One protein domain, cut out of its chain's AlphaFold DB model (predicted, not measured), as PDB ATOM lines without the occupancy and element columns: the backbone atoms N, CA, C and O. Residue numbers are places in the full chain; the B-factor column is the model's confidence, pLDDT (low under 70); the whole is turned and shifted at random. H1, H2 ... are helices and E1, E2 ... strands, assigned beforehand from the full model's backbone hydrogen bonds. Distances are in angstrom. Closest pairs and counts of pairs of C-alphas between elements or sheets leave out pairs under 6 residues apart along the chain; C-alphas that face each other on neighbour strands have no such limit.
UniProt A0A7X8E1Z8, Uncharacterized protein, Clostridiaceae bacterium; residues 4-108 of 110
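Overview. This is residues 4 to 108 of the 110 residues of an uncharacterized protein of Clostridiaceae bacterium (UniProt A0A7X8E1Z8). A small four-stranded sheet is the middle layer between two long helices: H1 crosses its strands on one face, and H2 runs along them on the other. Beyond one end of the strands, the last stretch, with H4 and H5, folds away from the sheet. The printed part has 105 residues, with five named helices and four named strands in the order H1 E1 E2 E3 H2 H3 E4 H4 H5. The sheet is mixed, in the order E3 E2 E1 E4, and the class is mixed, helices and strands. The whole is compact, with a radius of gyration of the C-alphas of 13.7 A, and spans 39 by 31 by 25 A.

Along the chain. Begin at the sheet, with E1, residues 24 to 28, 14.0 A long, from C-alpha 24 at (168.870, 141.423, 165.217). Beside it find E2, residues 38 to 43, 16.6 A; then E3, residues 48 to 50, and E4, residues 84 to 86. H1, residues 4 to 20, starts at C-alpha 4 at (156.667, 151.874, 177.692) and is 24.2 A long. H2, residues 57 to 73, is 24.4 A long. H3 is residues 80 to 83 and H4 residues 90 to 93. H5, residues 98 to 107, is 14.4 A long and ends at C-alpha 107 at (182.603, 129.859, 177.420).

Arrangement. E1, E2 and E3 form a meander, each strand the antiparallel neighbour of the one before, through the hairpins E1 and E2, and E2 and E3. Look for N 41 and O 25 at 2.8 A, and for N 49 and O 42 at 2.8 A. E4 is parallel to E1, with N 85 and O 24 at 2.8 A. E3, H2 and H3, and E4 make a split strand-helix-strand unit, two strands running the same way with E2 and E1 between them; its crossover is right-handed. Helices on both faces make three layers. H1 is over E2 and E1 at a height over the sheet of 8.0 A, across the strands, at 63 degrees to E2 on the local plane; its closest C-alphas to E3 are Lys 10 and Phe 48, 6.0 A. On the opposite face H2 is over E2 and E1 at 9.3 A, along the strands; Phe 38 and Val 60 are its closest C-alphas to E2, 6.6 A. H3 only grazes the sheet. H4 and H5 are not on it but touch, closest at the C-alphas of Lys 93 and Met 100, 6.0 A. In H1, H2 and H5 every O i to N i+4 pair is within hydrogen-bond range; H3 and H4 are too short for such a pair.

Size, cuts and confidence. The C-alphas farthest apart are those of Gly 75 and Pro 96, 40.0 A. The printed part has no cut and no long link. The mean pLDDT of the printed part is 90.7, that of H5 is 75, and residues 107 to 108 are under 70.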
ATOM      1  N   LYS A   4     155.451 151.407 177.006       93.12
ATOM      2  CA  LYS A   4     156.667 151.874 177.692       93.12
ATOM      3  C   LYS A   4     157.814 150.888 177.469       93.12
ATOM      4  O   LYS A   4     158.911 151.315 177.114       93.12
ATOM      5  N   THR A   5     157.545 149.590 177.602       93.12
ATOM      6  CA  THR A   5     158.534 148.530 177.377       93.12
ATOM      7  C   THR A   5     158.970 148.478 175.916       93.12
ATOM      8  O   THR A   5     160.167 148.456 175.657       93.12
ATOM      9  N   ILE A   6     158.041 148.595 174.958       94.88
ATOM     10  CA  ILE A   6     158.386 148.680 173.524       94.88
ATOM     11  C   ILE A   6     159.317 149.870 173.259       94.88
ATOM     12  O   ILE A   6     160.339 149.725 172.593       94.88
ATOM     13  N   LYS A   7     159.001 151.056 173.801       95.44
ATOM     14  CA  LYS A   7     159.844 152.251 173.635       95.44
ATOM     15  C   LYS A   7     161.237 152.062 174.246       95.44
ATOM     16  O   LYS A   7     162.217 152.472 173.627       95.44
ATOM     17  N   LYS A   8     161.330 151.439 175.430       95.19
ATOM     18  CA  LYS A   8     162.610 151.084 176.069       95.19
ATOM     19  C   LYS A   8     163.403 150.131 175.171       95.19
ATOM     20  O   LYS A   8     164.536 150.451 174.839       95.19
ATOM     21  N   ALA A   9     162.785 149.047 174.701       96.44
ATOM     22  CA  ALA A   9     163.425 148.053 173.843       96.44
ATOM     23  C   ALA A   9     163.989 148.670 172.552       96.44
ATOM     24  O   ALA A   9     165.155 148.463 172.232       96.44
ATOM     25  N   LYS A  10     163.216 149.520 171.858       96.69
ATOM     26  CA  LYS A  10     163.712 150.232 170.665       96.69
ATOM     27  C   LYS A  10     164.898 151.146 170.979       96.69
ATOM     28  O   LYS A  10     165.839 151.215 170.198       96.69
ATOM     29  N   LYS A  11     164.868 151.848 172.119       96.38
ATOM     30  CA  LYS A  11     165.977 152.715 172.545       96.38
ATOM     31  C   LYS A  11     167.241 151.900 172.844       96.38
ATOM     32  O   LYS A  11     168.322 152.319 172.442       96.38
ATOM     33  N   THR A  12     167.101 150.758 173.515       95.88
ATOM     34  CA  THR A  12     168.215 149.846 173.806       95.88
ATOM     35  C   THR A  12     168.811 149.273 172.521       95.88
ATOM     36  O   THR A  12     170.017 149.390 172.322       95.88
ATOM     37  N   ALA A  13     167.980 148.757 171.609       96.75
ATOM     38  CA  ALA A  13     168.429 148.234 170.318       96.75
ATOM     39  C   ALA A  13     169.161 149.300 169.483       96.75
ATOM     40  O   ALA A  13     170.243 149.039 168.970       96.75
ATOM     41  N   LEU A  14     168.645 150.535 169.438       96.31
ATOM     42  CA  LEU A  14     169.331 151.654 168.785       96.31
ATOM     43  C   LEU A  14     170.701 151.949 169.416       96.31
ATOM     44  O   LEU A  14     171.653 152.265 168.706       96.31
ATOM     45  N   GLY A  15     170.814 151.862 170.744       96.06
ATOM     46  CA  GLY A  15     172.092 152.009 171.442       96.06
ATOM     47  C   GLY A  15     173.087 150.908 171.066       96.06
ATOM     48  O   GLY A  15     174.231 151.204 170.728       96.06
ATOM     49  N   MET A  16     172.632 149.652 171.058       95.62
ATOM     50  CA  MET A  16     173.438 148.504 170.633       95.62
ATOM     51  C   MET A  16     173.900 148.651 169.184       95.62
ATOM     52  O   MET A  16     175.084 148.480 168.907       95.62
ATOM     53  N   GLN A  17     173.000 149.039 168.280       96.06
ATOM     54  CA  GLN A  17     173.317 149.227 166.869       96.06
ATOM     55  C   GLN A  17     174.369 150.317 166.653       96.06
ATOM     56  O   GLN A  17     175.308 150.118 165.889       96.06
ATOM     57  N   LYS A  18     174.258 151.460 167.338       95.56
ATOM     58  CA  LYS A  18     175.240 152.548 167.205       95.56
ATOM     59  C   LYS A  18     176.640 152.151 167.665       95.56
ATOM     60  O   LYS A  18     177.614 152.609 167.080       95.56
ATOM     61  N   ASN A  19     176.733 151.322 168.702       93.81
ATOM     62  CA  ASN A  19     178.010 150.965 169.317       93.81
ATOM     63  C   ASN A  19     178.640 149.710 168.703       93.81
ATOM     64  O   ASN A  19     179.859 149.585 168.687       93.81
ATOM     65  N   MET A  20     177.819 148.767 168.242       93.50
ATOM     66  CA  MET A  20     178.268 147.434 167.837       93.50
ATOM     67  C   MET A  20     177.778 147.035 166.444       93.50
ATOM     68  O   MET A  20     178.131 145.956 165.980       93.50
ATOM     69  N   GLY A  21     176.948 147.835 165.776       93.94
ATOM     70  CA  GLY A  21     176.253 147.427 164.554       93.94
ATOM     71  C   GLY A  21     175.218 146.321 164.795       93.94
ATOM     72  O   GLY A  21     174.789 146.076 165.926       93.94
ATOM     73  N   GLY A  22     174.839 145.641 163.715       94.88
ATOM     74  CA  GLY A  22     173.870 144.546 163.717       94.88
ATOM     75  C   GLY A  22     172.451 144.964 163.330       94.88
ATOM     76  O   GLY A  22     172.150 146.151 163.176       94.88
ATOM     77  N   ILE A  23     171.590 143.960 163.160       96.56
ATOM     78  CA  ILE A  23     170.184 144.113 162.750       96.56
ATOM     79  C   ILE A  23     169.213 143.266 163.586       96.56
ATOM     80  O   ILE A  23     168.026 143.574 163.614       96.56
ATOM     81  N   ILE A  24     169.679 142.233 164.295       97.44
ATOM     82  CA  ILE A  24     168.870 141.423 165.217       97.44
ATOM     83  C   ILE A  24     169.410 141.627 166.630       97.44
ATOM     84  O   ILE A  24     170.598 141.443 166.878       97.44
ATOM     85  N   PHE A  25     168.538 141.970 167.573       97.94
ATOM     86  CA  PHE A  25     168.906 142.285 168.950       97.94
ATOM     87  C   PHE A  25     168.032 141.491 169.913       97.94
ATOM     88  O   PHE A  25     166.806 141.540 169.830       97.94
ATOM     89  N   ALA A  26     168.661 140.796 170.851       97.50
ATOM     90  CA  ALA A  26     167.988 140.075 171.916       97.50
ATOM     91  C   ALA A  26     168.626 140.416 173.259       97.50
ATOM     92  O   ALA A  26     169.845 140.354 173.402       97.50
ATOM     93  N   PHE A  27     167.810 140.792 174.239       96.25
ATOM     94  CA  PHE A  27     168.278 141.182 175.571       96.25
ATOM     95  C   PHE A  27     167.150 141.052 176.604       96.25
ATOM     96  O   PHE A  27     165.974 141.116 176.230       96.25
ATOM     97  N   PRO A  28     167.467 140.864 177.894       95.44
ATOM     98  CA  PRO A  28     166.468 140.835 178.956       95.44
ATOM     99  C   PRO A  28     165.788 142.201 179.141       95.44
ATOM    100  O   PRO A  28     166.387 143.256 178.931       95.44
ATOM    101  N   ILE A  29     164.511 142.198 179.530       94.25
ATOM    102  CA  ILE A  29     163.757 143.434 179.819       94.25
ATOM    103  C   ILE A  29     164.238 144.139 181.095       94.25
ATOM    104  O   ILE A  29     164.135 145.375 181.196       94.25
ATOM    105  N   ASP A  30     164.743 143.346 182.037       92.25
ATOM    106  CA  ASP A  30     165.307 143.745 183.315       92.25
ATOM    107  C   ASP A  30     166.702 143.121 183.458       92.25
ATOM    108  O   ASP A  30     166.870 141.906 183.404       92.25
ATOM    109  N   GLU A  31     167.714 143.974 183.566       89.94
ATOM    110  CA  GLU A  31     169.121 143.566 183.573       89.94
ATOM    111  C   GLU A  31     169.509 142.950 184.924       89.94
ATOM    112  O   GLU A  31     170.388 142.088 184.968       89.94
ATOM    113  N   ASP A  32     168.796 143.322 185.994       89.88
ATOM    114  CA  ASP A  32     169.089 142.937 187.375       89.88
ATOM    115  C   ASP A  32     168.297 141.698 187.832       89.88
ATOM    116  O   ASP A  32     168.616 141.099 188.861       89.88
ATOM    117  N   ASP A  33     167.287 141.269 187.064       89.06
ATOM    118  CA  ASP A  33     166.503 140.067 187.360       89.06
ATOM    119  C   ASP A  33     167.107 138.821 186.676       89.06
ATOM    120  O   ASP A  33     167.056 138.700 185.444       89.06
ATOM    121  N   PRO A  34     167.628 137.835 187.435       86.06
ATOM    122  CA  PRO A  34     168.220 136.618 186.876       86.06
ATOM    123  C   PRO A  34     167.240 135.774 186.049       86.06
ATOM    124  O   PRO A  34     167.675 134.977 185.217       86.06
ATOM    125  N   PHE A  35     165.931 135.938 186.247       87.44
ATOM    126  CA  PHE A  35     164.886 135.233 185.503       87.44
ATOM    127  C   PHE A  35     164.178 136.124 184.481       87.44
ATOM    128  O   PHE A  35     163.158 135.710 183.918       87.44
ATOM    129  N   SER A  36     164.720 137.318 184.213       92.12
ATOM    130  CA  SER A  36     164.129 138.248 183.262       92.12
ATOM    131  C   SER A  36     163.909 137.566 181.918       92.12
ATOM    132  O   SER A  36     164.822 137.006 181.306       92.12
ATOM    133  N   LYS A  37     162.689 137.705 181.407       94.50
ATOM    134  CA  LYS A  37     162.382 137.361 180.024       94.50
ATOM    135  C   LYS A  37     163.117 138.303 179.065       94.50
ATOM    136  O   LYS A  37     163.453 139.441 179.403       94.50
ATOM    137  N   PHE A  38     163.344 137.818 177.859       95.62
ATOM    138  CA  PHE A  38     164.038 138.476 176.772       95.62
ATOM    139  C   PHE A  38     163.049 139.083 175.791       95.62
ATOM    140  O   PHE A  38     161.969 138.546 175.540       95.62
ATOM    141  N   VAL A  39     163.445 140.208 175.213       97.19
ATOM    142  CA  VAL A  39     162.788 140.803 174.055       97.19
ATOM    143  C   VAL A  39     163.623 140.524 172.812       97.19
ATOM    144  O   VAL A  39     164.852 140.539 172.879       97.19
ATOM    145  N   LEU A  40     162.950 140.298 171.685       97.56
ATOM    146  CA  LEU A  40     163.560 140.236 170.360       97.56
ATOM    147  C   LEU A  40     163.188 141.502 169.583       97.56
ATOM    148  O   LEU A  40     162.014 141.877 169.490       97.56
ATOM    149  N   VAL A  41     164.194 142.178 169.042       97.44
ATOM    150  CA  VAL A  41     164.060 143.411 168.268       97.44
ATOM    151  C   VAL A  41     164.808 143.245 166.955       97.44
ATOM    152  O   VAL A  41     165.927 142.741 166.936       97.44
ATOM    153  N   VAL A  42     164.200 143.687 165.862       96.81
ATOM    154  CA  VAL A  42     164.771 143.590 164.519       96.81
ATOM    155  C   VAL A  42     164.759 144.964 163.867       96.81
ATOM    156  O   VAL A  42     163.747 145.665 163.904       96.81
ATOM    157  N   ASP A  43     165.884 145.356 163.283       94.75
ATOM    158  CA  ASP A  43     165.954 146.500 162.384       94.75
ATOM    159  C   ASP A  43     165.472 146.090 160.989       94.75
ATOM    160  O   ASP A  43     166.025 145.189 160.360       94.75
ATOM    161  N   VAL A  44     164.429 146.764 160.508       88.69
ATOM    162  CA  VAL A  44     163.873 146.583 159.158       88.69
ATOM    163  C   VAL A  44     164.268 147.736 158.221       88.69
ATOM    164  O   VAL A  44     163.559 148.056 157.267       88.69
ATOM    165  N   GLY A  45     165.373 148.422 158.523       84.06
ATOM    166  CA  GLY A  45     166.011 149.473 157.725       84.06
ATOM    167  C   GLY A  45     165.440 150.876 157.945       84.06
ATOM    168  O   GLY A  45     166.171 151.861 157.897       84.06
ATOM    169  N   THR A  46     164.137 150.993 158.207       83.81
ATOM    170  CA  THR A  46     163.475 152.288 158.487       83.81
ATOM    171  C   THR A  46     163.123 152.480 159.958       83.81
ATOM    172  O   THR A  46     162.896 153.602 160.415       83.81
ATOM    173  N   LYS A  47     163.028 151.381 160.709       91.38
ATOM    174  CA  LYS A  47     162.583 151.348 162.100       91.38
ATOM    175  C   LYS A  47     163.003 150.038 162.756       91.38
ATOM    176  O   LYS A  47     163.223 149.034 162.089       91.38
ATOM    177  N   PHE A  48     162.951 150.039 164.081       94.94
ATOM    178  CA  PHE A  48     162.970 148.814 164.869       94.94
ATOM    179  C   PHE A  48     161.558 148.270 165.048       94.94
ATOM    180  O   PHE A  48     160.682 148.986 165.557       94.94
ATOM    181  N   ASP A  49     161.364 147.002 164.711       94.88
ATOM    182  CA  ASP A  49     160.194 146.224 165.090       94.88
ATOM    183  C   ASP A  49     160.522 145.342 166.294       94.88
ATOM    184  O   ASP A  49     161.605 144.778 166.420       94.88
ATOM    185  N   VAL A  50     159.588 145.313 167.239       95.94
ATOM    186  CA  VAL A  50     159.747 144.639 168.526       95.94
ATOM    187  C   VAL A  50     158.710 143.537 168.581       95.94
ATOM    188  O   VAL A  50     157.519 143.820 168.414       95.94
ATOM    189  N   PHE A  51     159.154 142.313 168.837       94.00
ATOM    190  CA  PHE A  51     158.250 141.183 168.983       94.00
ATOM    191  C   PHE A  51     157.328 141.390 170.196       94.00
ATOM    192  O   PHE A  51     157.764 141.910 171.228       94.00
ATOM    193  N   PRO A  52     156.027 141.069 170.073       90.75
ATOM    194  CA  PRO A  52     155.046 141.377 171.108       90.75
ATOM    195  C   PRO A  52     155.154 140.462 172.335       90.75
ATOM    196  O   PRO A  52     154.761 140.897 173.433       90.75
ATOM    197  N   GLU A  53     155.660 139.238 172.148       92.81
ATOM    198  CA  GLU A  53     155.942 138.279 173.213       92.81
ATOM    199  C   GLU A  53     157.275 138.555 173.920       92.81
ATOM    200  O   GLU A  53     158.184 139.204 173.399       92.81
ATOM    201  N   LEU A  54     157.359 138.047 175.147       93.88
ATOM    202  CA  LEU A  54     158.578 137.993 175.937       93.88
ATOM    203  C   LEU A  54     158.989 136.531 176.068       93.88
ATOM    204  O   LEU A  54     158.169 135.692 176.440       93.88
ATOM    205  N   PHE A  55     160.251 136.254 175.795       92.94
ATOM    206  CA  PHE A  55     160.769 134.907 175.600       92.94
ATOM    207  C   PHE A  55     161.678 134.506 176.762       92.94
ATOM    208  O   PHE A  55     162.341 135.354 177.352       92.94
ATOM    209  N   ASP A  56     161.743 133.235 177.139       91.00
ATOM    210  CA  ASP A  56     162.929 132.761 177.858       91.00
ATOM    211  C   ASP A  56     164.148 132.665 176.927       91.00
ATOM    212  O   ASP A  56     164.089 132.965 175.734       91.00
ATOM    213  N   ILE A  57     165.284 132.264 177.493       87.44
ATOM    214  CA  ILE A  57     166.545 132.149 176.761       87.44
ATOM    215  C   ILE A  57     166.484 131.152 175.592       87.44
ATOM    216  O   ILE A  57     167.103 131.377 174.555       87.44
ATOM    217  N   THR A  58     165.747 130.052 175.743       88.88
ATOM    218  CA  THR A  58     165.633 129.017 174.710       88.88
ATOM    219  C   THR A  58     164.724 129.512 173.595       88.88
ATOM    220  O   THR A  58     165.058 129.415 172.415       88.88
ATOM    221  N   GLU A  59     163.589 130.095 173.974       93.25
ATOM    222  CA  GLU A  59     162.622 130.676 173.054       93.25
ATOM    223  C   GLU A  59     163.238 131.821 172.237       93.25
ATOM    224  O   GLU A  59     163.075 131.859 171.018       93.25
ATOM    225  N   VAL A  60     164.005 132.723 172.866       94.81
ATOM    226  CA  VAL A  60     164.624 133.849 172.151       94.81
ATOM    227  C   VAL A  60     165.740 133.386 171.216       94.81
ATOM    228  O   VAL A  60     165.867 133.926 170.118       94.81
ATOM    229  N   ALA A  61     166.510 132.361 171.596       92.19
ATOM    230  CA  ALA A  61     167.520 131.768 170.721       92.19
ATOM    231  C   ALA A  61     166.877 131.165 169.463       92.19
ATOM    232  O   ALA A  61     167.336 131.417 168.349       92.19
ATOM    233  N   ASN A  62     165.761 130.447 169.624       94.44
ATOM    234  CA  ASN A  62     164.977 129.945 168.496       94.44
ATOM    235  C   ASN A  62     164.402 131.090 167.648       94.44
ATOM    236  O   ASN A  62     164.455 131.027 166.420       94.44
ATOM    237  N   GLY A  63     163.917 132.161 168.283       94.94
ATOM    238  CA  GLY A  63     163.435 133.358 167.592       94.94
ATOM    239  C   GLY A  63     164.514 134.034 166.741       94.94
ATOM    240  O   GLY A  63     164.248 134.425 165.607       94.94
ATOM    241  N   ILE A  64     165.754 134.118 167.237       96.19
ATOM    242  CA  ILE A  64     166.901 134.620 166.463       96.19
ATOM    243  C   ILE A  64     167.150 133.742 165.233       96.19
ATOM    244  O   ILE A  64     167.300 134.270 164.130       96.19
ATOM    245  N   LEU A  65     167.192 132.417 165.405       95.75
ATOM    246  CA  LEU A  65     167.420 131.485 164.297       95.75
ATOM    247  C   LEU A  65     166.335 131.611 163.225       95.75
ATOM    248  O   LEU A  65     166.650 131.666 162.034       95.75
ATOM    249  N   GLU A  66     165.070 131.719 163.635       95.56
ATOM    250  CA  GLU A  66     163.972 131.913 162.692       95.56
ATOM    251  C   GLU A  66     164.081 133.261 161.973       95.56
ATOM    252  O   GLU A  66     163.895 133.318 160.759       95.56
ATOM    253  N   MET A  67     164.486 134.332 162.661       95.06
ATOM    254  CA  MET A  67     164.718 135.621 162.009       95.06
ATOM    255  C   MET A  67     165.832 135.565 160.967       95.06
ATOM    256  O   MET A  67     165.652 136.079 159.862       95.06
ATOM    257  N   ILE A  68     166.951 134.903 161.266       95.31
ATOM    258  CA  ILE A  68     168.030 134.684 160.290       95.31
ATOM    259  C   ILE A  68     167.493 133.930 159.067       95.31
ATOM    260  O   ILE A  68     167.784 134.308 157.931       95.31
ATOM    261  N   ASN A  69     166.681 132.891 159.279       94.62
ATOM    262  CA  ASN A  69     166.070 132.129 158.190       94.62
ATOM    263  C   ASN A  69     165.110 132.985 157.356       94.62
ATOM    264  O   ASN A  69     165.131 132.901 156.129       94.62
ATOM    265  N   ILE A  70     164.298 133.829 157.997       94.25
ATOM    266  CA  ILE A  70     163.399 134.765 157.319       94.25
ATOM    267  C   ILE A  70     164.202 135.733 156.450       94.25
ATOM    268  O   ILE A  70     163.877 135.890 155.274       94.25
ATOM    269  N   PHE A  71     165.266 136.346 156.968       94.06
ATOM    270  CA  PHE A  71     166.107 137.236 156.165       94.06
ATOM    271  C   PHE A  71     166.734 136.510 154.970       94.06
ATOM    272  O   PHE A  71     166.617 136.989 153.842       94.06
ATOM    273  N   LYS A  72     167.288 135.310 155.184       93.44
ATOM    274  CA  LYS A  72     167.856 134.481 154.108       93.44
ATOM    275  C   LYS A  72     166.828 134.143 153.027       93.44
ATOM    276  O   LYS A  72     167.132 134.259 151.844       93.44
ATOM    277  N   ARG A  73     165.598 133.776 153.411       95.12
ATOM    278  CA  ARG A  73     164.490 133.519 152.468       95.12
ATOM    279  C   ARG A  73     164.108 134.757 151.654       95.12
ATOM    280  O   ARG A  73     163.646 134.615 150.530       95.12
ATOM    281  N   ASN A  74     164.325 135.952 152.202       92.38
ATOM    282  CA  ASN A  74     164.102 137.229 151.524       92.38
ATOM    283  C   ASN A  74     165.348 137.751 150.780       92.38
ATOM    284  O   ASN A  74     165.372 138.907 150.367       92.38
ATOM    285  N   GLY A  75     166.387 136.925 150.610       94.06
ATOM    286  CA  GLY A  75     167.604 137.295 149.882       94.06
ATOM    287  C   GLY A  75     168.539 138.238 150.643       94.06
ATOM    288  O   GLY A  75     169.449 138.804 150.043       94.06
ATOM    289  N   ILE A  76     168.332 138.413 151.951       91.62
ATOM    290  CA  ILE A  76     169.187 139.230 152.811       91.62
ATOM    291  C   ILE A  76     170.164 138.301 153.530       91.62
ATOM    292  O   ILE A  76     169.767 137.423 154.301       91.62
ATOM    293  N   GLU A  77     171.456 138.490 153.274       92.94
ATOM    294  CA  GLU A  77     172.502 137.734 153.951       92.94
ATOM    295  C   GLU A  77     172.679 138.231 155.389       92.94
ATOM    296  O   GLU A  77     173.068 139.376 155.627       92.94
ATOM    297  N   VAL A  78     172.421 137.336 156.343       93.06
ATOM    298  CA  VAL A  78     172.580 137.587 157.777       93.06
ATOM    299  C   VAL A  78     173.546 136.567 158.355       93.06
ATOM    300  O   VAL A  78     173.296 135.356 158.294       93.06
ATOM    301  N   LEU A  79     174.643 137.070 158.914       92.75
ATOM    302  CA  LEU A  79     175.680 136.299 159.592       92.75
ATOM    303  C   LEU A  79     175.556 136.522 161.093       92.75
ATOM    304  O   LEU A  79     175.519 137.664 161.543       92.75
ATOM    305  N   TYR A  80     175.502 135.444 161.874       92.12
ATOM    306  CA  TYR A  80     175.225 135.531 163.308       92.12
ATOM    307  C   TYR A  80     176.205 136.478 164.022       92.12
ATOM    308  O   TYR A  80     175.799 137.395 164.728       92.12
ATOM    309  N   GLU A  81     177.498 136.327 163.756       92.44
ATOM    310  CA  GLU A  81     178.583 137.070 164.398       92.44
ATOM    311  C   GLU A  81     178.519 138.571 164.076       92.44
ATOM    312  O   GLU A  81     178.755 139.431 164.931       92.44
ATOM    313  N   ARG A  82     178.161 138.908 162.835       93.25
ATOM    314  CA  ARG A  82     178.110 140.293 162.359       93.25
ATOM    315  C   ARG A  82     176.804 140.979 162.738       93.25
ATOM    316  O   ARG A  82     176.827 142.141 163.138       93.25
ATOM    317  N   ASP A  83     175.695 140.259 162.635       96.50
ATOM    318  CA  ASP A  83     174.364 140.845 162.509       96.50
ATOM    319  C   ASP A  83     173.465 140.608 163.732       96.50
ATOM    320  O   ASP A  83     172.452 141.298 163.881       96.50
ATOM    321  N   VAL A  84     173.842 139.690 164.631       96.75
ATOM    322  CA  VAL A  84     173.099 139.384 165.862       96.75
ATOM    323  C   VAL A  84     173.807 139.964 167.083       96.75
ATOM    324  O   VAL A  84     175.001 139.763 167.309       96.75
ATOM    325  N   ARG A  85     173.052 140.659 167.930       96.56
ATOM    326  CA  ARG A  85     173.474 141.098 169.262       96.56
ATOM    327  C   ARG A  85     172.590 140.428 170.299       96.56
ATOM    328  O   ARG A  85     171.500 140.906 170.601       96.56
ATOM    329  N   PHE A  86     173.071 139.306 170.821       94.25
ATOM    330  CA  PHE A  86     172.427 138.587 171.912       94.25
ATOM    331  C   PHE A  86     173.144 138.913 173.226       94.25
ATOM    332  O   PHE A  86     174.267 138.465 173.450       94.25
ATOM    333  N   ALA A  87     172.525 139.743 174.064       91.25
ATOM    334  CA  ALA A  87     173.114 140.234 175.302       91.25
ATOM    335  C   ALA A  87     172.596 139.482 176.533       91.25
ATOM    336  O   ALA A  87     171.396 139.256 176.687       91.25
ATOM    337  N   PHE A  88     173.524 139.191 177.444       85.75
ATOM    338  CA  PHE A  88     173.273 138.703 178.796       85.75
ATOM    339  C   PHE A  88     173.973 139.627 179.787       85.75
ATOM    340  O   PHE A  88     175.123 140.004 179.553       85.75
ATOM    341  N   TYR A  89     173.317 139.939 180.901       85.94
ATOM    342  CA  TYR A  89     173.922 140.688 181.999       85.94
ATOM    343  C   TYR A  89     174.304 139.732 183.131       85.94
ATOM    344  O   TYR A  89     174.015 138.531 183.089       85.94
ATOM    345  N   GLU A  90     174.999 140.257 184.138       84.69
ATOM    346  CA  GLU A  90     175.530 139.452 185.241       84.69
ATOM    347  C   GLU A  90     174.443 138.663 185.977       84.69
ATOM    348  O   GLU A  90     174.664 137.502 186.324       84.69
ATOM    349  N   ALA A  91     173.242 139.225 186.140       84.88
ATOM    350  CA  ALA A  91     172.138 138.516 186.777       84.88
ATOM    351  C   ALA A  91     171.730 137.263 185.983       84.88
ATOM    352  O   ALA A  91     171.632 136.178 186.558       84.88
ATOM    353  N   GLN A  92     171.561 137.360 184.658       85.94
ATOM    354  CA  GLN A  92     171.153 136.204 183.848       85.94
ATOM    355  C   GLN A  92     172.279 135.174 183.733       85.94
ATOM    356  O   GLN A  92     172.012 133.976 183.815       85.94
ATOM    357  N   LYS A  93     173.545 135.607 183.616       81.50
ATOM    358  CA  LYS A  93     174.705 134.695 183.666       81.50
ATOM    359  C   LYS A  93     174.730 133.883 184.956       81.50
ATOM    360  O   LYS A  93     175.018 132.686 184.925       81.50
ATOM    361  N   ASN A  94     174.396 134.522 186.076       82.38
ATOM    362  CA  ASN A  94     174.429 133.915 187.399       82.38
ATOM    363  C   ASN A  94     173.115 133.263 187.836       82.38
ATOM    364  O   ASN A  94     173.053 132.692 188.927       82.38
ATOM    365  N   ALA A  95     172.100 133.255 186.971       81.12
ATOM    366  CA  ALA A  95     170.831 132.608 187.249       81.12
ATOM    367  C   ALA A  95     171.026 131.119 187.601       81.12
ATOM    368  O   ALA A  95     171.867 130.431 187.000       81.12
ATOM    369  N   PRO A  96     170.228 130.560 188.532       80.50
ATOM    370  CA  PRO A  96     170.288 129.151 188.915       80.50
ATOM    371  C   PRO A  96     169.638 128.235 187.855       80.50
ATOM    372  O   PRO A  96     168.876 127.328 188.174       80.50
ATOM    373  N   SER A  97     169.948 128.456 186.578       78.19
ATOM    374  CA  SER A  97     169.482 127.676 185.431       78.19
ATOM    375  C   SER A  97     170.559 126.692 184.976       78.19
ATOM    376  O   SER A  97     171.730 127.055 184.850       78.19
ATOM    377  N   ILE A  98     170.170 125.445 184.686       78.19
ATOM    378  CA  ILE A  98     171.080 124.422 184.141       78.19
ATOM    379  C   ILE A  98     171.656 124.880 182.795       78.19
ATOM    380  O   ILE A  98     172.844 124.690 182.544       78.19
ATOM    381  N   THR A  99     170.845 125.525 181.954       77.69
ATOM    382  CA  THR A  99     171.281 126.067 180.660       77.69
ATOM    383  C   THR A  99     172.379 127.113 180.844       77.69
ATOM    384  O   THR A  99     173.419 127.021 180.201       77.69
ATOM    385  N   MET A 100     172.203 128.050 181.782       77.44
ATOM    386  CA  MET A 100     173.210 129.084 182.062       77.44
ATOM    387  C   MET A 100     174.465 128.529 182.735       77.44
ATOM    388  O   MET A 100     175.564 128.990 182.443       77.44
ATOM    389  N   LYS A 101     174.336 127.515 183.602       76.94
ATOM    390  CA  LYS A 101     175.491 126.774 184.139       76.94
ATOM    391  C   LYS A 101     176.326 126.173 183.004       76.94
ATOM    392  O   LYS A 101     177.493 126.514 182.885       76.94
ATOM    393  N   LYS A 102     175.699 125.415 182.098       78.62
ATOM    394  CA  LYS A 102     176.389 124.835 180.933       78.62
ATOM    395  C   LYS A 102     177.039 125.896 180.040       78.62
ATOM    396  O   LYS A 102     178.165 125.711 179.598       78.62
ATOM    397  N   LEU A 103     176.350 127.010 179.778       73.19
ATOM    398  CA  LEU A 103     176.904 128.105 178.973       73.19
ATOM    399  C   LEU A 103     178.117 128.777 179.632       73.19
ATOM    400  O   LEU A 103     179.021 129.198 178.912       73.19
ATOM    401  N   ARG A 104     178.158 128.872 180.969       76.94
ATOM    402  CA  ARG A 104     179.339 129.355 181.705       76.94
ATOM    403  C   ARG A 104     180.520 128.410 181.577       76.94
ATOM    404  O   ARG A 104     181.613 128.877 181.270       76.94
ATOM    405  N   ASP A 105     180.268 127.117 181.739       76.88
ATOM    406  CA  ASP A 105     181.305 126.087 181.665       76.88
ATOM    407  C   ASP A 105     181.943 126.016 180.266       76.88
ATOM    408  O   ASP A 105     183.147 125.818 180.145       76.88
ATOM    409  N   ILE A 106     181.157 126.214 179.200       76.56
ATOM    410  CA  ILE A 106     181.640 126.160 177.807       76.56
ATOM    411  C   ILE A 106     182.447 127.407 177.420       76.56
ATOM    412  O   ILE A 106     183.423 127.304 176.684       76.56
ATOM    413  N   ASN A 107     182.030 128.589 177.877       60.72
ATOM    414  CA  ASN A 107     182.603 129.859 177.420       60.72
ATOM    415  C   ASN A 107     183.724 130.397 178.323       60.72
ATOM    416  O   ASN A 107     184.166 131.522 178.103       60.72
ATOM    417  N   ASN A 108     184.174 129.632 179.327       58.03
ATOM    418  CA  ASN A 108     185.163 130.066 180.321       58.03
ATOM    419  C   ASN A 108     184.861 131.474 180.864       58.03
ATOM    420  O   ASN A 108     185.753 132.313 180.945       58.03
TER     421      ASN A 108